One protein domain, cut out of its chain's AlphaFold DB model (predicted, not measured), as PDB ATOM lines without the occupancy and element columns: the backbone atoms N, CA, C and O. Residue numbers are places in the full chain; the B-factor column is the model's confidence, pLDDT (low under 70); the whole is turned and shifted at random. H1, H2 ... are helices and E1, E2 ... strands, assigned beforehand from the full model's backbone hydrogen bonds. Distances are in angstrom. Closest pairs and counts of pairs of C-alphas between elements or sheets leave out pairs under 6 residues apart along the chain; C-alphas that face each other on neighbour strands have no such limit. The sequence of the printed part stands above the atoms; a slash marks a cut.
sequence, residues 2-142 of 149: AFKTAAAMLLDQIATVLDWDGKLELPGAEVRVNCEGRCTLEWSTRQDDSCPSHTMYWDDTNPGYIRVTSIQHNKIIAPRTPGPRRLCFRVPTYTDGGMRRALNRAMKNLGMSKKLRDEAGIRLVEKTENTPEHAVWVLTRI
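Overview. This is residues 2 to 142 of the 149 residues of an uncharacterized protein of Pochonia chlamydosporia 170 (UniProt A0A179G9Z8). A twisted sheet of six antiparallel strands forms a wall, with the helices H1, H2 and H3 covering one face and no named helix on the other. Past one end of the wall, E4 runs on into E5, and the hairpin of E5 and E6 makes a narrow arm whose tip, residues 80 to 85, sticks out free. The printed part has 141 residues with three named helices and eight named strands, in the order H1 E1 E2 E3 E4 E5 E6 H2 H3 E7 E8; the large sheet runs E1 E2 E3 E4 E8 E7, and the class is mixed, helices and strands. The whole is only just compact, close to loose, with a radius of gyration of the C-alphas of 17.1 A, and its elongated outline spans 57 by 33 by 26 A.

Along the chain. In the large sheet, E1 is residues 30 to 33, E2 residues 39 to 45, 19.7 A long, E3 residues 54 to 59, 16.4 A, and E4 residues 65 to 72, 22.8 A. E8, residues 134 to 141, is 22.8 A long and ends at C-alpha 141, (159.474, 130.147, 115.228). E7, residues 122 to 130, is 20.5 A long. The small sheet holds E5, residues 75 to 77, and E6, residues 89 to 91. H1, residues 2 to 17, is 22.8 A long and begins at C-alpha 2, (180.007, 137.538, 110.523). H2, residues 98 to 112, is 21.7 A long and begins at C-alpha 98, (160.395, 120.146, 90.408). H3 is residues 114 to 120, 9.8 A.

Arrangement. E1 E2 E3 E4 form a meander, each strand the antiparallel neighbour of the one before. In the hairpin of E1 and E2, N 30 and O 42 are 2.8 A apart, within hydrogen-bond range. Between the neighbours E2 and E3, N 43 and O 56 are within hydrogen-bond range at 2.8 A, and between the neighbours E3 and E4, N 57 and O 69 are within hydrogen-bond range at 2.8 A. E8 is antiparallel to E4, with N 68 and O 137 at 2.9 A. E7 and E8 form a hairpin, with N 138 and O 126 at 2.8 A. E1 and E7 are the edge strands. The three helices lie on the same face of the sheet, giving two layers, helices on one face of a sheet. H2 runs along the strands, at 21 degrees to E4 on the local plane, and its height over the sheet is 8.8 A. The closest C-alphas of H2 and E7 are those of Gly 111 and Val 125, 5.5 A apart. H1, at a height of 7.9 A, lies over E2 and only just runs across the strands, at 60.4 degrees to E2 on the local plane. H1 touches H3 with residues 13 to 17 alone, at a shallow tilt of 18 degrees, opposite ways; the closest C-alphas are those of Thr 16 and Ala 120, 6.0 A. H2 and H3 only just touch, and only at the corner, with 3 pairs of C-alphas within 8 A, the closest being Leu 110 and Leu 116, 5.8 A. In H1, H2 and H3 every O i to N i+4 pair is within hydrogen-bond range. E4 runs on into E5 at 22 degrees, across a break of 2 residues. E5 and E6 are a hairpin, with N 91 and O 75 at 2.9 A, and both are apart from H1, for instance.

Size, cuts and confidence. The C-alphas of Pro 84 and Ile 142, the two farthest apart, are 58.8 A from each other. The printed part has no cut. The long links are H1 to E1, residues 18 to 29, and E5 to E6. The mean pLDDT of the printed part is 83.0, and residues 2 to 4, 49 to 50 and 78 to 96 are under 70.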
ATOM      1  N   ALA A   2     181.430 137.812 110.248       53.19
ATOM      2  CA  ALA A   2     180.007 137.538 110.523       53.19
ATOM      3  C   ALA A   2     179.131 137.151 109.303       53.19
ATOM      4  O   ALA A   2     178.281 136.274 109.410       53.19
ATOM      5  N   PHE A   3     179.372 137.742 108.125       50.56
ATOM      6  CA  PHE A   3     178.569 137.487 106.916       50.56
ATOM      7  C   PHE A   3     178.634 136.045 106.391       50.56
ATOM      8  O   PHE A   3     177.625 135.510 105.945       50.56
ATOM      9  N   LYS A   4     179.811 135.400 106.447       57.41
ATOM     10  CA  LYS A   4     179.953 133.996 106.017       57.41
ATOM     11  C   LYS A   4     179.241 133.043 106.976       57.41
ATOM     12  O   LYS A   4     178.751 132.011 106.539       57.41
ATOM     13  N   THR A   5     179.163 133.411 108.252       74.81
ATOM     14  CA  THR A   5     178.501 132.623 109.291       74.81
ATOM     15  C   THR A   5     176.984 132.652 109.122       74.81
ATOM     16  O   THR A   5     176.366 131.597 109.105       74.81
ATOM     17  N   ALA A   6     176.392 133.830 108.897       75.81
ATOM     18  CA  ALA A   6     174.942 133.970 108.731       75.81
ATOM     19  C   ALA A   6     174.407 133.214 107.499       75.81
ATOM     20  O   ALA A   6     173.419 132.492 107.592       75.81
ATOM     21  N   ALA A   7     175.102 133.310 106.359       76.19
ATOM     22  CA  ALA A   7     174.718 132.583 105.149       76.19
ATOM     23  C   ALA A   7     174.855 131.056 105.298       76.19
ATOM     24  O   ALA A   7     174.022 130.319 104.779       76.19
ATOM     25  N   ALA A   8     175.879 130.575 106.013       79.75
ATOM     26  CA  ALA A   8     176.032 129.149 106.303       79.75
ATOM     27  C   ALA A   8     174.909 128.640 107.222       79.75
ATOM     28  O   ALA A   8     174.262 127.651 106.895       79.75
ATOM     29  N   MET A   9     174.604 129.377 108.294       84.50
ATOM     30  CA  MET A   9     173.505 129.047 109.211       84.50
ATOM     31  C   MET A   9     172.144 129.024 108.508       84.50
ATOM     32  O   MET A   9     171.314 128.169 108.807       84.50
ATOM     33  N   LEU A  10     171.918 129.930 107.550       85.88
ATOM     34  CA  LEU A  10     170.713 129.911 106.722       85.88
ATOM     35  C   LEU A  10     170.616 128.620 105.902       85.88
ATOM     36  O   LEU A  10     169.555 128.006 105.854       85.88
ATOM     37  N   LEU A  11     171.701 128.212 105.240       85.75
ATOM     38  CA  LEU A  11     171.706 126.998 104.422       85.75
ATOM     39  C   LEU A  11     171.496 125.741 105.267       85.75
ATOM     40  O   LEU A  11     170.742 124.868 104.842       85.75
ATOM     41  N   ASP A  12     172.087 125.682 106.461       85.81
ATOM     42  CA  ASP A  12     171.854 124.593 107.415       85.81
ATOM     43  C   ASP A  12     170.384 124.562 107.852       85.81
ATOM     44  O   ASP A  12     169.751 123.510 107.831       85.81
ATOM     45  N   GLN A  13     169.791 125.722 108.156       87.06
ATOM     46  CA  GLN A  13     168.371 125.804 108.504       87.06
ATOM     47  C   GLN A  13     167.465 125.345 107.353       87.06
ATOM     48  O   GLN A  13     166.495 124.616 107.578       87.06
ATOM     49  N   ILE A  14     167.771 125.753 106.119       88.56
ATOM     50  CA  ILE A  14     167.037 125.306 104.932       88.56
ATOM     51  C   ILE A  14     167.191 123.792 104.769       88.56
ATOM     52  O   ILE A  14     166.193 123.118 104.531       88.56
ATOM     53  N   ALA A  15     168.395 123.241 104.931       86.94
ATOM     54  CA  ALA A  15     168.632 121.802 104.838       86.94
ATOM     55  C   ALA A  15     167.805 121.021 105.872       86.94
ATOM     56  O   ALA A  15     167.121 120.071 105.494       86.94
ATOM     57  N   THR A  16     167.767 121.477 107.127       86.56
ATOM     58  CA  THR A  16     166.937 120.873 108.182       86.56
ATOM     59  C   THR A  16     165.448 120.920 107.835       86.56
ATOM     60  O   THR A  16     164.751 119.914 107.938       86.56
ATOM     61  N   VAL A  17     164.936 122.065 107.368       86.19
ATOM     62  CA  VAL A  17     163.520 122.197 106.966       86.19
ATOM     63  C   VAL A  17     163.180 121.315 105.766       86.19
ATOM     64  O   VAL A  17     162.067 120.792 105.674       86.19
ATOM     65  N   LEU A  18     164.122 121.158 104.839       85.50
ATOM     66  CA  LEU A  18     163.967 120.298 103.671       85.50
ATOM     67  C   LEU A  18     164.187 118.813 103.974       85.50
ATOM     68  O   LEU A  18     163.980 118.012 103.061       85.50
ATOM     69  N   ASP A  19     164.544 118.456 105.214       82.75
ATOM     70  CA  ASP A  19     164.900 117.090 105.619       82.75
ATOM     71  C   ASP A  19     166.007 116.524 104.708       82.75
ATOM     72  O   ASP A  19     165.902 115.444 104.126       82.75
ATOM     73  N   TRP A  20     167.029 117.352 104.464       81.19
ATOM     74  CA  TRP A  20     168.102 117.076 103.515       81.19
ATOM     75  C   TRP A  20     169.362 116.587 104.235       81.19
ATOM     76  O   TRP A  20     170.112 117.379 104.794       81.19
ATOM     77  N   ASP A  21     169.640 115.286 104.141       71.44
ATOM     78  CA  ASP A  21     170.780 114.622 104.802       71.44
ATOM     79  C   ASP A  21     172.162 114.908 104.165       71.44
ATOM     80  O   ASP A  21     173.182 114.353 104.578       71.44
ATOM     81  N   GLY A  22     172.222 115.735 103.116       72.25
ATOM     82  CA  GLY A  22     173.437 115.991 102.336       72.25
ATOM     83  C   GLY A  22     173.936 117.433 102.402       72.25
ATOM     84  O   GLY A  22     173.338 118.313 103.013       72.25
ATOM     85  N   LYS A  23     175.021 117.721 101.674       71.69
ATOM     86  CA  LYS A  23     175.419 119.110 101.418       71.69
ATOM     87  C   LYS A  23     174.383 119.745 100.490       71.69
ATOM     88  O   LYS A  23     174.280 119.357  99.325       71.69
ATOM     89  N   LEU A  24     173.589 120.677 101.008       76.25
ATOM     90  CA  LEU A  24     172.637 121.423 100.195       76.25
ATOM     91  C   LEU A  24     173.405 122.417  99.317       76.25
ATOM     92  O   LEU A  24     174.024 123.357  99.813       76.25
ATOM     93  N   GLU A  25     173.373 122.205  98.003       75.44
ATOM     94  CA  GLU A  25     173.954 123.131  97.034       75.44
ATOM     95  C   GLU A  25     172.838 123.812  96.243       75.44
ATOM     96  O   GLU A  25     172.050 123.162  95.558       75.44
ATOM     97  N   LEU A  26     172.785 125.140  96.338       82.50
ATOM     98  CA  LEU A  26     171.835 125.985  95.617       82.50
ATOM     99  C   LEU A  26     172.615 126.817  94.587       82.50
ATOM    100  O   LEU A  26     172.954 127.975  94.844       82.50
ATOM    101  N   PRO A  27     172.997 126.228  93.437       81.12
ATOM    102  CA  PRO A  27     173.837 126.910  92.463       81.12
ATOM    103  C   PRO A  27     173.123 128.149  91.925       81.12
ATOM    104  O   PRO A  27     171.971 128.074  91.495       81.12
ATOM    105  N   GLY A  28     173.820 129.284  91.948       82.56
ATOM    106  CA  GLY A  28     173.269 130.568  91.514       82.56
ATOM    107  C   GLY A  28     172.251 131.185  92.477       82.56
ATOM    108  O   GLY A  28     171.555 132.106  92.071       82.56
ATOM    109  N   ALA A  29     172.139 130.693  93.718       87.12
ATOM    110  CA  ALA A  29     171.353 131.368  94.742       87.12
ATOM    111  C   ALA A  29     172.003 132.694  95.152       87.12
ATOM    112  O   ALA A  29     173.215 132.769  95.377       87.12
ATOM    113  N   GLU A  30     171.181 133.726  95.291       90.12
ATOM    114  CA  GLU A  30     171.576 135.011  95.846       90.12
ATOM    115  C   GLU A  30     171.186 135.060  97.321       90.12
ATOM    116  O   GLU A  30     170.008 134.958  97.660       90.12
ATOM    117  N   VAL A  31     172.172 135.237  98.203       89.12
ATOM    118  CA  VAL A  31     171.945 135.439  99.640       89.12
ATOM    119  C   VAL A  31     172.248 136.884  99.992       89.12
ATOM    120  O   VAL A  31     173.328 137.394  99.688       89.12
ATOM    121  N   ARG A  32     171.307 137.544 100.664       90.00
ATOM    122  CA  ARG A  32     171.475 138.900 101.194       90.00
ATOM    123  C   ARG A  32     171.366 138.842 102.707       90.00
ATOM    124  O   ARG A  32     170.466 138.201 103.236       90.00
ATOM    125  N   VAL A  33     172.285 139.510 103.395       86.50
ATOM    126  CA  VAL A  33     172.331 139.566 104.860       86.50
ATOM    127  C   VAL A  33     172.205 141.024 105.280       86.50
ATOM    128  O   VAL A  33     172.944 141.871 104.773       86.50
ATOM    129  N   ASN A  34     171.262 141.327 106.169       84.06
ATOM    130  CA  ASN A  34     171.081 142.677 106.693       84.06
ATOM    131  C   ASN A  34     172.059 142.969 107.856       84.06
ATOM    132  O   ASN A  34     172.819 142.103 108.292       84.06
ATOM    133  N   CYS A  35     172.037 144.199 108.375       80.19
ATOM    134  CA  CYS A  35     172.911 144.627 109.476       80.19
ATOM    135  C   CYS A  35     172.678 143.861 110.794       80.19
ATOM    136  O   CYS A  35     173.550 143.859 111.655       80.19
ATOM    137  N   GLU A  36     171.530 143.199 110.938       79.94
ATOM    138  CA  GLU A  36     171.146 142.394 112.105       79.94
ATOM    139  C   GLU A  36     171.522 140.910 111.935       79.94
ATOM    140  O   GLU A  36     171.164 140.075 112.761       79.94
ATOM    141  N   GLY A  37     172.224 140.556 110.851       77.38
ATOM    142  CA  GLY A  37     172.601 139.174 110.547       77.38
ATOM    143  C   GLY A  37     171.452 138.313 110.015       77.38
ATOM    144  O   GLY A  37     171.622 137.105 109.853       77.38
ATOM    145  N   ARG A  38     170.294 138.910 109.720       82.88
ATOM    146  CA  ARG A  38     169.138 138.224 109.142       82.88
ATOM    147  C   ARG A  38     169.290 138.077 107.641       82.88
ATOM    148  O   ARG A  38     169.860 138.952 106.985       82.88
ATOM    149  N   CYS A  39     168.748 136.994 107.095       89.06
ATOM    150  CA  CYS A  39     169.023 136.621 105.719       89.06
ATOM    151  C   CYS A  39     167.769 136.543 104.854       89.06
ATOM    152  O   CYS A  39     166.713 136.081 105.284       89.06
ATOM    153  N   THR A  40     167.930 136.917 103.590       91.88
ATOM    154  CA  THR A  40     167.038 136.496 102.516       91.88
ATOM    155  C   THR A  40     167.822 135.680 101.500       91.88
ATOM    156  O   THR A  40     169.000 135.942 101.247       91.88
ATOM    157  N   LEU A  41     167.177 134.668 100.930       93.75
ATOM    158  CA  LEU A  41     167.721 133.859  99.852       93.75
ATOM    159  C   LEU A  41     166.730 133.829  98.695       93.75
ATOM    160  O   LEU A  41     165.556 133.521  98.874       93.75
ATOM    161  N   GLU A  42     167.222 134.130  97.503       94.06
ATOM    162  CA  GLU A  42     166.516 133.940  96.242       94.06
ATOM    163  C   GLU A  42     167.244 132.863  95.444       94.06
ATOM    164  O   GLU A  42     168.457 132.926  95.247       94.06
ATOM    165  N   TRP A  43     166.512 131.858  94.979       91.50
ATOM    166  CA  TRP A  43     167.081 130.803  94.159       91.50
ATOM    167  C   TRP A  43     166.168 130.451  92.996       91.50
ATOM    168  O   TRP A  43     165.029 130.031  93.191       91.50
ATOM    169  N   SER A  44     166.692 130.589  91.780       89.44
ATOM    170  CA  SER A  44     165.989 130.243  90.551       89.44
ATOM    171  C   SER A  44     166.585 129.004  89.899       89.44
ATOM    172  O   SER A  44     167.763 128.950  89.550       89.44
ATOM    173  N   THR A  45     165.731 128.018  89.663       84.25
ATOM    174  CA  THR A  45     166.055 126.823  88.887       84.25
ATOM    175  C   THR A  45     165.781 127.063  87.407       84.25
ATOM    176  O   THR A  45     164.822 127.739  87.020       84.25
ATOM    177  N   ARG A  46     166.633 126.495  86.550       80.94
ATOM    178  CA  ARG A  46     166.394 126.491  85.106       80.94
ATOM    179  C   ARG A  46     165.246 125.543  84.777       80.94
ATOM    180  O   ARG A  46     165.068 124.524  85.430       80.94
ATOM    181  N   GLN A  47     164.507 125.876  83.727       80.38
ATOM    182  CA  GLN A  47     163.572 124.938  83.124       80.38
ATOM    183  C   GLN A  47     164.344 123.786  82.469       80.38
ATOM    184  O   GLN A  47     165.337 124.027  81.779       80.38
ATOM    185  N   ASP A  48     163.832 122.567  82.607       72.81
ATOM    186  CA  ASP A  48     164.295 121.399  81.860       72.81
ATOM    187  C   ASP A  48     163.121 120.645  81.200       72.81
ATOM    188  O   ASP A  48     161.970 121.104  81.165       72.81
ATOM    189  N   ASP A  49     163.414 119.485  80.611       65.38
ATOM    190  CA  ASP A  49     162.409 118.657  79.943       65.38
ATOM    191  C   ASP A  49     161.350 118.112  80.909       65.38
ATOM    192  O   ASP A  49     160.208 117.883  80.496       65.38
ATOM    193  N   SER A  50     161.672 117.988  82.195       66.81
ATOM    194  CA  SER A  50     160.810 117.425  83.234       66.81
ATOM    195  C   SER A  50     160.020 118.477  84.021       66.81
ATOM    196  O   SER A  50     158.909 118.183  84.466       66.81
ATOM    197  N   CYS A  51     160.543 119.700  84.167       70.81
ATOM    198  CA  CYS A  51     160.016 120.706  85.091       70.81
ATOM    199  C   CYS A  51     160.065 122.139  84.519       70.81
ATOM    200  O   CYS A  51     161.009 122.493  83.810       70.81
ATOM    201  N   PRO A  52     159.069 122.995  84.832       78.19
ATOM    202  CA  PRO A  52     159.179 124.435  84.589       78.19
ATOM    203  C   PRO A  52     160.320 125.050  85.410       78.19
ATOM    204  O   PRO A  52     160.740 124.480  86.417       78.19
ATOM    205  N   SER A  53     160.768 126.252  85.037       86.62
ATOM    206  CA  SER A  53     161.616 127.040  85.934       86.62
ATOM    207  C   SER A  53     160.849 127.414  87.200       86.62
ATOM    208  O   SER A  53     159.646 127.691  87.169       86.62
ATOM    209  N   HIS A  54     161.559 127.470  88.317       88.25
ATOM    210  CA  HIS A  54     160.990 127.779  89.624       88.25
ATOM    211  C   HIS A  54     161.875 128.776  90.356       88.25
ATOM    212  O   HIS A  54     163.095 128.650  90.293       88.25
ATOM    213  N   THR A  55     161.262 129.736  91.041       91.56
ATOM    214  CA  THR A  55     161.957 130.631  91.964       91.56
ATOM    215  C   THR A  55     161.492 130.363  93.388       91.56
ATOM    216  O   THR A  55     160.299 130.428  93.693       91.56
ATOM    217  N   MET A  56     162.445 130.083  94.269       92.94
ATOM    218  CA  MET A  56     162.259 130.037  95.710       92.94
ATOM    219  C   MET A  56     162.761 131.342  96.317       92.94
ATOM    220  O   MET A  56     163.898 131.734  96.074       92.94
ATOM    221  N   TYR A  57     161.937 131.965  97.151       95.06
ATOM    222  CA  TYR A  57     162.366 133.020  98.056       95.06
ATOM    223  C   TYR A  57     162.239 132.533  99.488       95.06
ATOM    224  O   TYR A  57     161.201 132.007  99.886       95.06
ATOM    225  N   TRP A  58     163.291 132.732 100.258       95.00
ATOM    226  CA  TRP A  58     163.346 132.467 101.680       95.00
ATOM    227  C   TRP A  58     163.623 133.781 102.391       95.00
ATOM    228  O   TRP A  58     164.657 134.401 102.158       95.00
ATOM    229  N   ASP A  59     162.702 134.214 103.234       94.12
ATOM    230  CA  ASP A  59     162.811 135.453 103.988       94.12
ATOM    231  C   ASP A  59     162.821 135.135 105.481       94.12
ATOM    232  O   ASP A  59     161.802 134.747 106.058       94.12
ATOM    233  N   ASP A  60     164.001 135.280 106.079       91.44
ATOM    234  CA  ASP A  60     164.251 135.133 107.508       91.44
ATOM    235  C   ASP A  60     164.582 136.485 108.168       91.44
ATOM    236  O   ASP A  60     165.345 136.574 109.131       91.44
ATOM    237  N   THR A  61     164.050 137.586 107.632       89.31
ATOM    238  CA  THR A  61     164.239 138.911 108.241       89.31
ATOM    239  C   THR A  61     163.391 139.119 109.487       89.31
ATOM    240  O   THR A  61     163.772 139.902 110.357       89.31
ATOM    241  N   ASN A  62     162.280 138.392 109.628       89.44
ATOM    242  CA  ASN A  62     161.404 138.513 110.782       89.44
ATOM    243  C   ASN A  62     161.832 137.568 111.927       89.44
ATOM    244  O   ASN A  62     162.001 136.368 111.716       89.44
ATOM    245  N   PRO A  63     161.965 138.057 113.174       86.94
ATOM    246  CA  PRO A  63     162.353 137.216 114.306       86.94
ATOM    247  C   PRO A  63     161.289 136.186 114.715       86.94
ATOM    248  O   PRO A  63     161.639 135.175 115.319       86.94
ATOM    249  N   GLY A  64     160.011 136.425 114.414       89.88
ATOM    250  CA  GLY A  64     158.901 135.557 114.816       89.88
ATOM    251  C   GLY A  64     158.539 134.486 113.789       89.88
ATOM    252  O   GLY A  64     157.948 133.466 114.148       89.88
ATOM    253  N   TYR A  65     158.884 134.683 112.516       93.19
ATOM    254  CA  TYR A  65     158.546 133.737 111.460       93.19
ATOM    255  C   TYR A  65     159.500 133.807 110.272       93.19
ATOM    256  O   TYR A  65     160.139 134.819 110.020       93.19
ATOM    257  N   ILE A  66     159.513 132.732 109.495       94.69
ATOM    258  CA  ILE A  66     160.172 132.657 108.194       94.69
ATOM    259  C   ILE A  66     159.091 132.608 107.128       94.69
ATOM    260  O   ILE A  66     158.139 131.829 107.242       94.69
ATOM    261  N   ARG A  67     159.236 133.409 106.077       96.56
ATOM    262  CA  ARG A  67     158.363 133.335 104.906       96.56
ATOM    263  C   ARG A  67     159.086 132.614 103.780       96.56
ATOM    264  O   ARG A  67     160.127 133.059 103.311       96.56
ATOM    265  N   VAL A  68     158.500 131.520 103.313       96.00
ATOM    266  CA  VAL A  68     159.001 130.769 102.161       96.00
ATOM    267  C   VAL A  68     158.016 130.938 101.020       96.00
ATOM    268  O   VAL A  68     156.877 130.487 101.101       96.00
ATOM    269  N   THR A  69     158.452 131.588  99.950       95.75
ATOM    270  CA  THR A  69     157.648 131.822  98.755       95.75
ATOM    271  C   THR A  69     158.167 130.960  97.615       95.75
ATOM    272  O   THR A  69     159.364 130.859  97.362       95.75
ATOM    273  N   SER A  70     157.248 130.324  96.908       93.12
ATOM    274  CA  SER A  70     157.519 129.434  95.793       93.12
ATOM    275  C   SER A  70     156.759 129.925  94.575       93.12
ATOM    276  O   SER A  70     155.529 129.883  94.571       93.12
ATOM    277  N   ILE A  71     157.487 130.297  93.529       91.69
ATOM    278  CA  ILE A  71     156.933 130.737  92.250       91.69
ATOM    279  C   ILE A  71     157.270 129.699  91.186       91.69
ATOM    280  O   ILE A  71     158.440 129.442  90.903       91.69
ATOM    281  N   GLN A  72     156.249 129.093  90.598       88.06
ATOM    282  CA  GLN A  72     156.385 128.172  89.480       88.06
ATOM    283  C   GLN A  72     156.017 128.905  88.192       88.06
ATOM    284  O   GLN A  72     154.882 129.339  88.016       88.06
ATOM    285  N   HIS A  73     156.981 129.039  87.285       85.44
ATOM    286  CA  HIS A  73     156.768 129.753  86.031       85.44
ATOM    287  C   HIS A  73     156.145 128.838  84.975       85.44
ATOM    288  O   HIS A  73     156.153 127.609  85.079       85.44
ATOM    289  N   ASN A  74     155.607 129.439  83.918       81.25
ATOM    290  CA  ASN A  74     155.071 128.682  82.793       81.25
ATOM    291  C   ASN A  74     156.196 128.060  81.967       81.25
ATOM    292  O   ASN A  74     157.213 128.703  81.698       81.25
ATOM    293  N   LYS A  75     155.991 126.818  81.517       77.62
ATOM    294  CA  LYS A  75     156.977 126.122  80.689       77.62
ATOM    295  C   LYS A  75     156.984 126.712  79.280       77.62
ATOM    296  O   LYS A  75     155.946 126.778  78.620       77.62
ATOM    297  N   ILE A  76     158.157 127.100  78.794       76.62
ATOM    298  CA  ILE A  76     158.374 127.567  77.423       76.62
ATOM    299  C   ILE A  76     158.924 126.404  76.602       76.62
ATOM    300  O   ILE A  76     160.066 125.990  76.789       76.62
ATOM    301  N   ILE A  77     158.130 125.867  75.679       73.25
ATOM    302  CA  ILE A  77     158.576 124.782  74.799       73.25
ATOM    303  C   ILE A  77     159.083 125.394  73.494       73.25
ATOM    304  O   ILE A  77     158.319 126.010  72.744       73.25
ATOM    305  N   ALA A  78     160.381 125.227  73.234       67.69
ATOM    306  CA  ALA A  78     160.976 125.623  71.966       67.69
ATOM    307  C   ALA A  78     160.471 124.705  70.833       67.69
ATOM    308  O   ALA A  78     160.337 123.493  71.034       67.69
ATOM    309  N   PRO A  79     160.189 125.249  69.639       64.56
ATOM    310  CA  PRO A  79     159.778 124.439  68.501       64.56
ATOM    311  C   PRO A  79     160.888 123.453  68.102       64.56
ATOM    312  O   PRO A  79     162.062 123.814  68.045       64.56
ATOM    313  N   ARG A  80     160.502 122.206  67.800       63.16
ATOM    314  CA  ARG A  80     161.420 121.104  67.444       63.16
ATOM    315  C   ARG A  80     162.096 121.266  66.075       63.16
ATOM    316  O   ARG A  80     163.037 120.540  65.782       63.16
ATOM    317  N   THR A  81     161.635 122.204  65.249       59.75
ATOM    318  CA  THR A  81     162.099 122.384  63.868       59.75
ATOM    319  C   THR A  81     162.771 123.751  63.701       59.75
ATOM    320  O   THR A  81     162.137 124.772  63.988       59.75
ATOM    321  N   PRO A  82     164.031 123.825  63.229       55.44
ATOM    322  CA  PRO A  82     164.665 125.100  62.922       55.44
ATOM    323  C   PRO A  82     163.997 125.722  61.686       55.44
ATOM    324  O   PRO A  82     164.059 125.174  60.591       55.44
ATOM    325  N   GLY A  83     163.330 126.866  61.860       58.97
ATOM    326  CA  GLY A  83     162.671 127.602  60.781       58.97
ATOM    327  C   GLY A  83     162.593 129.108  61.065       58.97
ATOM    328  O   GLY A  83     162.675 129.517  62.227       58.97
ATOM    329  N   PRO A  84     162.437 129.954  60.029       59.94
ATOM    330  CA  PRO A  84     162.592 131.412  60.121       59.94
ATOM    331  C   PRO A  84     161.484 132.124  60.918       59.94
ATOM    332  O   PRO A  84     161.598 133.313  61.203       59.94
ATOM    333  N   ARG A  85     160.419 131.414  61.314       56.00
ATOM    334  CA  ARG A  85     159.343 131.917  62.181       56.00
ATOM    335  C   ARG A  85     159.172 130.967  63.364       56.00
ATOM    336  O   ARG A  85     158.588 129.897  63.230       56.00
ATOM    337  N   ARG A  86     159.739 131.338  64.513       61.06
ATOM    338  CA  ARG A  86     159.673 130.545  65.748       61.06
ATOM    339  C   ARG A  86     158.349 130.818  66.459       61.06
ATOM    340  O   ARG A  86     158.131 131.921  66.946       61.06
ATOM    341  N   LEU A  87     157.482 129.811  66.524       58.94
ATOM    342  CA  LEU A  87     156.304 129.811  67.390       58.94
ATOM    343  C   LEU A  87     156.692 129.108  68.695       58.94
ATOM    344  O   LEU A  87     157.007 127.919  68.689       58.94
ATOM    345  N   CYS A  88     156.736 129.858  69.796       60.69
ATOM    346  CA  CYS A  88     156.987 129.317  71.131       60.69
ATOM    347  C   CYS A  88     155.649 129.107  71.838       60.69
ATOM    348  O   CYS A  88     154.836 130.031  71.904       60.69
ATOM    349  N   PHE A  89     155.436 127.919  72.399       65.25
ATOM    350  CA  PHE A  89     154.238 127.626  73.180       65.25
ATOM    351  C   PHE A  89     154.538 127.825  74.664       65.25
ATOM    352  O   PHE A  89     155.513 127.277  75.185       65.25
ATOM    353  N   ARG A  90     153.695 128.612  75.339       68.25
ATOM    354  CA  ARG A  90     153.664 128.689  76.801       68.25
ATOM    355  C   ARG A  90     152.662 127.662  77.297       68.25
ATOM    356  O   ARG A  90     151.486 127.750  76.956       68.25
ATOM    357  N   VAL A  91     153.135 126.702  78.074       68.00
ATOM    358  CA  VAL A  91     152.277 125.707  78.707       68.00
ATOM    359  C   VAL A  91     152.059 126.136  80.157       68.00
ATOM    360  O   VAL A  91     153.039 126.191  80.907       68.00
ATOM    361  N   PRO A  92     150.819 126.480  80.548       63.28
ATOM    362  CA  PRO A  92     150.504 126.789  81.931       63.28
ATOM    363  C   PRO A  92     150.757 125.576  82.821       63.28
ATOM    364  O   PRO A  92     150.385 124.447  82.481       63.28
ATOM    365  N   THR A  93     151.405 125.803  83.959       65.00
ATOM    366  CA  THR A  93     151.783 124.703  84.843       65.00
ATOM    367  C   THR A  93     150.726 124.492  85.924       65.00
ATOM    368  O   THR A  93     150.772 125.100  86.985       65.00
ATOM    369  N   TYR A  94     149.767 123.599  85.667       64.75
ATOM    370  CA  TYR A  94     148.678 123.283  86.610       64.75
ATOM    371  C   TYR A  94     149.033 122.237  87.674       64.75
ATOM    372  O   TYR A  94     148.220 121.931  88.540       64.75
ATOM    373  N   THR A  95     150.226 121.648  87.596       63.97
ATOM    374  CA  THR A  95     150.677 120.607  88.525       63.97
ATOM    375  C   THR A  95     151.991 121.013  89.172       63.97
ATOM    376  O   THR A  95     152.865 121.582  88.521       63.97
ATOM    377  N   ASP A  96     152.134 120.719  90.464       66.31
ATOM    378  CA  ASP A  96     153.374 120.970  91.197       66.31
ATOM    379  C   ASP A  96     154.493 120.063  90.640       66.31
ATOM    380  O   ASP A  96     154.446 118.828  90.769       66.31
ATOM    381  N   GLY A  97     155.499 120.677  90.014       70.50
ATOM    382  CA  GLY A  97     156.679 120.026  89.440       70.50
ATOM    383  C   GLY A  97     157.976 120.509  90.096       70.50
ATOM    384  O   GLY A  97     158.000 121.537  90.766       70.50
ATOM    385  N   GLY A  98     159.060 119.749  89.941       78.06
ATOM    386  CA  GLY A  98     160.395 120.146  90.408       78.06
ATOM    387  C   GLY A  98     160.441 120.609  91.869       78.06
ATOM    388  O   GLY A  98     159.911 119.945  92.766       78.06
ATOM    389  N   MET A  99     161.049 121.776  92.099       81.62
ATOM    390  CA  MET A  99     161.266 122.333  93.439       81.62
ATOM    391  C   MET A  99     159.964 122.658  94.184       81.62
ATOM    392  O   MET A  99     159.869 122.447  95.391       81.62
ATOM    393  N   ARG A 100     158.906 123.070  93.476       85.94
ATOM    394  CA  ARG A 100     157.575 123.290  94.067       85.94
ATOM    395  C   ARG A 100     157.047 122.024  94.750       85.94
ATOM    396  O   ARG A 100     156.483 122.084  95.845       85.94
ATOM    397  N   ARG A 101     157.245 120.862  94.123       86.00
ATOM    398  CA  ARG A 101     156.861 119.560  94.687       86.00
ATOM    399  C   ARG A 101     157.733 119.183  95.884       86.00
ATOM    400  O   ARG A 101     157.193 118.690  96.872       86.00
ATOM    401  N   ALA A 102     159.043 119.416  95.798       84.94
ATOM    402  CA  ALA A 102     159.971 119.170  96.900       84.94
ATOM    403  C   ALA A 102     159.591 120.002  98.135       84.94
ATOM    404  O   ALA A 102     159.394 119.438  99.207       84.94
ATOM    405  N   LEU A 103     159.338 121.304  97.955       89.62
ATOM    406  CA  LEU A 103     158.887 122.198  99.023       89.62
ATOM    407  C   LEU A 103     157.564 121.750  99.642       89.62
ATOM    408  O   LEU A 103     157.454 121.688 100.859       89.62
ATOM    409  N   ASN A 104     156.561 121.378  98.841       90.69
ATOM    410  CA  ASN A 104     155.305 120.865  99.400       90.69
ATOM    411  C   ASN A 104     155.517 119.620 100.277       90.69
ATOM    412  O   ASN A 104     154.872 119.502 101.318       90.69
ATOM    413  N   ARG A 105     156.396 118.695  99.870       90.06
ATOM    414  CA  ARG A 105     156.717 117.505 100.674       90.06
ATOM    415  C   ARG A 105     157.445 117.884 101.958       90.06
ATOM    416  O   ARG A 105     157.005 117.460 103.017       90.06
ATOM    417  N   ALA A 106     158.479 118.716 101.861       91.12
ATOM    418  CA  ALA A 106     159.244 119.200 103.006       91.12
ATOM    419  C   ALA A 106     158.349 119.909 104.031       91.12
ATOM    420  O   ALA A 106     158.294 119.511 105.187       91.12
ATOM    421  N   MET A 107     157.537 120.876 103.593       94.50
ATOM    422  CA  MET A 107     156.627 121.613 104.476       94.50
ATOM    423  C   MET A 107     155.570 120.705 105.112       94.50
ATOM    424  O   MET A 107     155.207 120.895 106.272       94.50
ATOM    425  N   LYS A 108     155.087 119.688 104.385       93.25
ATOM    426  CA  LYS A 108     154.177 118.685 104.948       93.25
ATOM    427  C   LYS A 108     154.882 117.822 105.999       93.25
ATOM    428  O   LYS A 108     154.318 117.606 107.066       93.25
ATOM    429  N   ASN A 109     156.095 117.349 105.715       92.50
ATOM    430  CA  ASN A 109     156.899 116.555 106.646       92.50
ATOM    431  C   ASN A 109     157.214 117.351 107.916       92.50
ATOM    432  O   ASN A 109     156.957 116.857 109.013       92.50
ATOM    433  N   LEU A 110     157.645 118.606 107.770       93.56
ATOM    434  CA  LEU A 110     157.841 119.541 108.875       93.56
ATOM    435  C   LEU A 110     156.538 119.753 109.658       93.56
ATOM    436  O   LEU A 110     156.532 119.686 110.877       93.56
ATOM    437  N   GLY A 111     155.394 119.918 108.992       91.62
ATOM    438  CA  GLY A 111     154.101 120.037 109.675       91.62
ATOM    439  C   GLY A 111     153.701 118.803 110.504       91.62
ATOM    440  O   GLY A 111     153.024 118.949 111.524       91.62
ATOM    441  N   MET A 112     154.116 117.600 110.090       92.44
ATOM    442  CA  MET A 112     153.754 116.328 110.736       92.44
ATOM    443  C   MET A 112     154.764 115.870 111.799       92.44
ATOM    444  O   MET A 112     154.376 115.210 112.762       92.44
ATOM    445  N   SER A 113     156.048 116.204 111.650       93.06
ATOM    446  CA  SER A 113     157.121 115.738 112.530       93.06
ATOM    447  C   SER A 113     157.430 116.755 113.624       93.06
ATOM    448  O   SER A 113     158.035 117.796 113.371       93.06
ATOM    449  N   LYS A 114     157.066 116.438 114.875       90.62
ATOM    450  CA  LYS A 114     157.460 117.262 116.029       90.62
ATOM    451  C   LYS A 114     158.985 117.345 116.164       90.62
ATOM    452  O   LYS A 114     159.500 118.430 116.371       90.62
ATOM    453  N   LYS A 115     159.689 116.225 115.977       90.38
ATOM    454  CA  LYS A 115     161.154 116.176 116.047       90.38
ATOM    455  C   LYS A 115     161.798 117.145 115.045       90.38
ATOM    456  O   LYS A 115     162.599 117.972 115.451       90.38
ATOM    457  N   LEU A 116     161.373 117.096 113.778       89.75
ATOM    458  CA  LEU A 116     161.906 117.974 112.726       89.75
ATOM    459  C   LEU A 116     161.606 119.454 113.021       89.75
ATOM    460  O   LEU A 116     162.420 120.330 112.755       89.75
ATOM    461  N   ARG A 117     160.429 119.739 113.595       92.31
ATOM    462  CA  ARG A 117     160.047 121.084 114.043       92.31
ATOM    463  C   ARG A 117     160.934 121.613 115.155       92.31
ATOM    464  O   ARG A 117     161.392 122.746 115.055       92.31
ATOM    465  N   ASP A 118     161.176 120.798 116.173       90.38
ATOM    466  CA  ASP A 118     162.014 121.170 117.309       90.38
ATOM    467  C   ASP A 118     163.467 121.396 116.840       90.38
ATOM    468  O   ASP A 118     164.066 122.413 117.180       90.38
ATOM    469  N   GLU A 119     163.993 120.529 115.965       90.12
ATOM    470  CA  GLU A 119     165.325 120.668 115.347       90.12
ATOM    471  C   GLU A 119     165.448 121.916 114.458       90.12
ATOM    472  O   GLU A 119     166.478 122.589 114.464       90.12
ATOM    473  N   ALA A 120     164.392 122.265 113.717       89.00
ATOM    474  CA  ALA A 120     164.353 123.464 112.879       89.00
ATOM    475  C   ALA A 120     164.018 124.756 113.656       89.00
ATOM    476  O   ALA A 120     164.035 125.846 113.072       89.00
ATOM    477  N   GLY A 121     163.669 124.659 114.945       91.38
ATOM    478  CA  GLY A 121     163.197 125.785 115.755       91.38
ATOM    479  C   GLY A 121     161.844 126.355 115.302       91.38
ATOM    480  O   GLY A 121     161.575 127.545 115.488       91.38
ATOM    481  N   ILE A 122     160.991 125.535 114.681       93.88
ATOM    482  CA  ILE A 122     159.704 125.929 114.094       93.88
ATOM    483  C   ILE A 122     158.547 125.365 114.913       93.88
ATOM    484  O   ILE A 122     158.368 124.161 115.025       93.88
ATOM    485  N   ARG A 123     157.675 126.236 115.415       93.62
ATOM    486  CA  ARG A 123     156.451 125.857 116.128       93.62
ATOM    487  C   ARG A 123     155.350 125.390 115.181       93.62
ATOM    488  O   ARG A 123     154.659 124.413 115.459       93.62
ATOM    489  N   LEU A 124     155.145 126.126 114.091       93.88
ATOM    490  CA  LEU A 124     153.989 125.956 113.216       93.88
ATOM    491  C   LEU A 124     154.364 126.205 111.758       93.88
ATOM    492  O   LEU A 124     155.122 127.123 111.459       93.88
ATOM    493  N   VAL A 125     153.787 125.400 110.869       95.25
ATOM    494  CA  VAL A 125     153.903 125.538 109.417       95.25
ATOM    495  C   VAL A 125     152.516 125.817 108.863       95.25
ATOM    496  O   VAL A 125     151.639 124.956 108.934       95.25
ATOM    497  N   GLU A 126     152.321 126.995 108.286       95.81
ATOM    498  CA  GLU A 126     151.061 127.383 107.654       95.81
ATOM    499  C   GLU A 126     151.281 127.680 106.182       95.81
ATOM    500  O   GLU A 126     152.226 128.368 105.812       95.81
ATOM    501  N   LYS A 127     150.396 127.171 105.324       95.56
ATOM    502  CA  LYS A 127     150.375 127.515 103.902       95.56
ATOM    503  C   LYS A 127     149.325 128.597 103.693       95.56
ATOM    504  O   LYS A 127     148.135 128.294 103.673       95.56
ATOM    505  N   THR A 128     149.763 129.845 103.576       94.56
ATOM    506  CA  THR A 128     148.870 131.012 103.502       94.56
ATOM    507  C   THR A 128     148.358 131.264 102.090       94.56
ATOM    508  O   THR A 128     147.251 131.760 101.916       94.56
ATOM    509  N   GLU A 129     149.127 130.869 101.073       93.50
ATOM    510  CA  GLU A 129     148.735 130.993  99.670       93.50
ATOM    511  C   GLU A 129     149.039 129.709  98.897       93.50
ATOM    512  O   GLU A 129     150.079 129.066  99.087       93.50
ATOM    513  N   ASN A 130     148.124 129.320  98.006       91.31
ATOM    514  CA  ASN A 130     148.276 128.128  97.179       91.31
ATOM    515  C   ASN A 130     147.552 128.258  95.834       91.31
ATOM    516  O   ASN A 130     146.408 127.827  95.686       91.31
ATOM    517  N   THR A 131     148.241 128.809  94.847       88.06
ATOM    518  CA  THR A 131     147.831 128.817  93.443       88.06
ATOM    519  C   THR A 131     148.780 127.936  92.615       88.06
ATOM    520  O   THR A 131     149.824 127.505  93.117       88.06
ATOM    521  N   PRO A 132     148.446 127.633  91.346       80.94
ATOM    522  CA  PRO A 132     149.343 126.883  90.464       80.94
ATOM    523  C   PRO A 132     150.695 127.574  90.208       80.94
ATOM    524  O   PRO A 132     151.709 126.902  90.033       80.94
ATOM    525  N   GLU A 133     150.712 128.909  90.201       84.19
ATOM    526  CA  GLU A 133     151.906 129.714  89.910       84.19
ATOM    527  C   GLU A 133     152.640 130.146  91.182       84.19
ATOM    528  O   GLU A 133     153.837 130.420  91.145       84.19
ATOM    529  N   HIS A 134     151.942 130.214  92.314       90.06
ATOM    530  CA  HIS A 134     152.436 130.867  93.516       90.06
ATOM    531  C   HIS A 134     151.998 130.144  94.779       90.06
ATOM    532  O   HIS A 134     150.852 129.723  94.926       90.06
ATOM    533  N   ALA A 135     152.892 130.063  95.752       93.06
ATOM    534  CA  ALA A 135     152.511 129.681  97.093       93.06
ATOM    535  C   ALA A 135     153.455 130.206  98.142       93.06
ATOM    536  O   ALA A 135     154.653 130.358  97.906       93.06
ATOM    537  N   VAL A 136     152.892 130.379  99.326       96.25
ATOM    538  CA  VAL A 136     153.581 130.948 100.471       96.25
ATOM    539  C   VAL A 136     153.366 130.037 101.658       96.25
ATOM    540  O   VAL A 136     152.241 129.606 101.931       96.25
ATOM    541  N   TRP A 137     154.454 129.770 102.364       97.19
ATOM    542  CA  TRP A 137     154.432 129.192 103.692       97.19
ATOM    543  C   TRP A 137     154.983 130.180 104.703       97.19
ATOM    544  O   TRP A 137     155.955 130.887 104.434       97.19
ATOM    545  N   VAL A 138     154.363 130.193 105.872       96.81
ATOM    546  CA  VAL A 138     154.813 130.921 107.049       96.81
ATOM    547  C   VAL A 138     155.213 129.886 108.091       96.81
ATOM    548  O   VAL A 138     154.395 129.070 108.520       96.81
ATOM    549  N   LEU A 139     156.492 129.888 108.456       95.81
ATOM    550  CA  LEU A 139     157.061 129.012 109.476       95.81
ATOM    551  C   LEU A 139     157.227 129.838 110.746       95.81
ATOM    552  O   LEU A 139     158.152 130.640 110.853       95.81
ATOM    553  N   THR A 140     156.311 129.687 111.697       94.94
ATOM    554  CA  THR A 140     156.384 130.414 112.971       94.94
ATOM    555  C   THR A 140     157.466 129.791 113.838       94.94
ATOM    556  O   THR A 140     157.444 128.580 114.055       94.94
ATOM    557  N   ARG A 141     158.385 130.602 114.357       92.44
ATOM    558  CA  ARG A 141     159.474 130.147 115.228       92.44
ATOM    559  C   ARG A 141     158.950 129.793 116.624       92.44
ATOM    560  O   ARG A 141     157.906 130.287 117.058       92.44
ATOM    561  N   ILE A 142     159.651 128.905 117.321       88.06
ATOM    562  CA  ILE A 142     159.404 128.676 118.750       88.06
ATOM    563  C   ILE A 142     159.811 129.962 119.490       88.06
ATOM    564  O   ILE A 142     160.908 130.463 119.238       88.06
TER     565      ILE A 142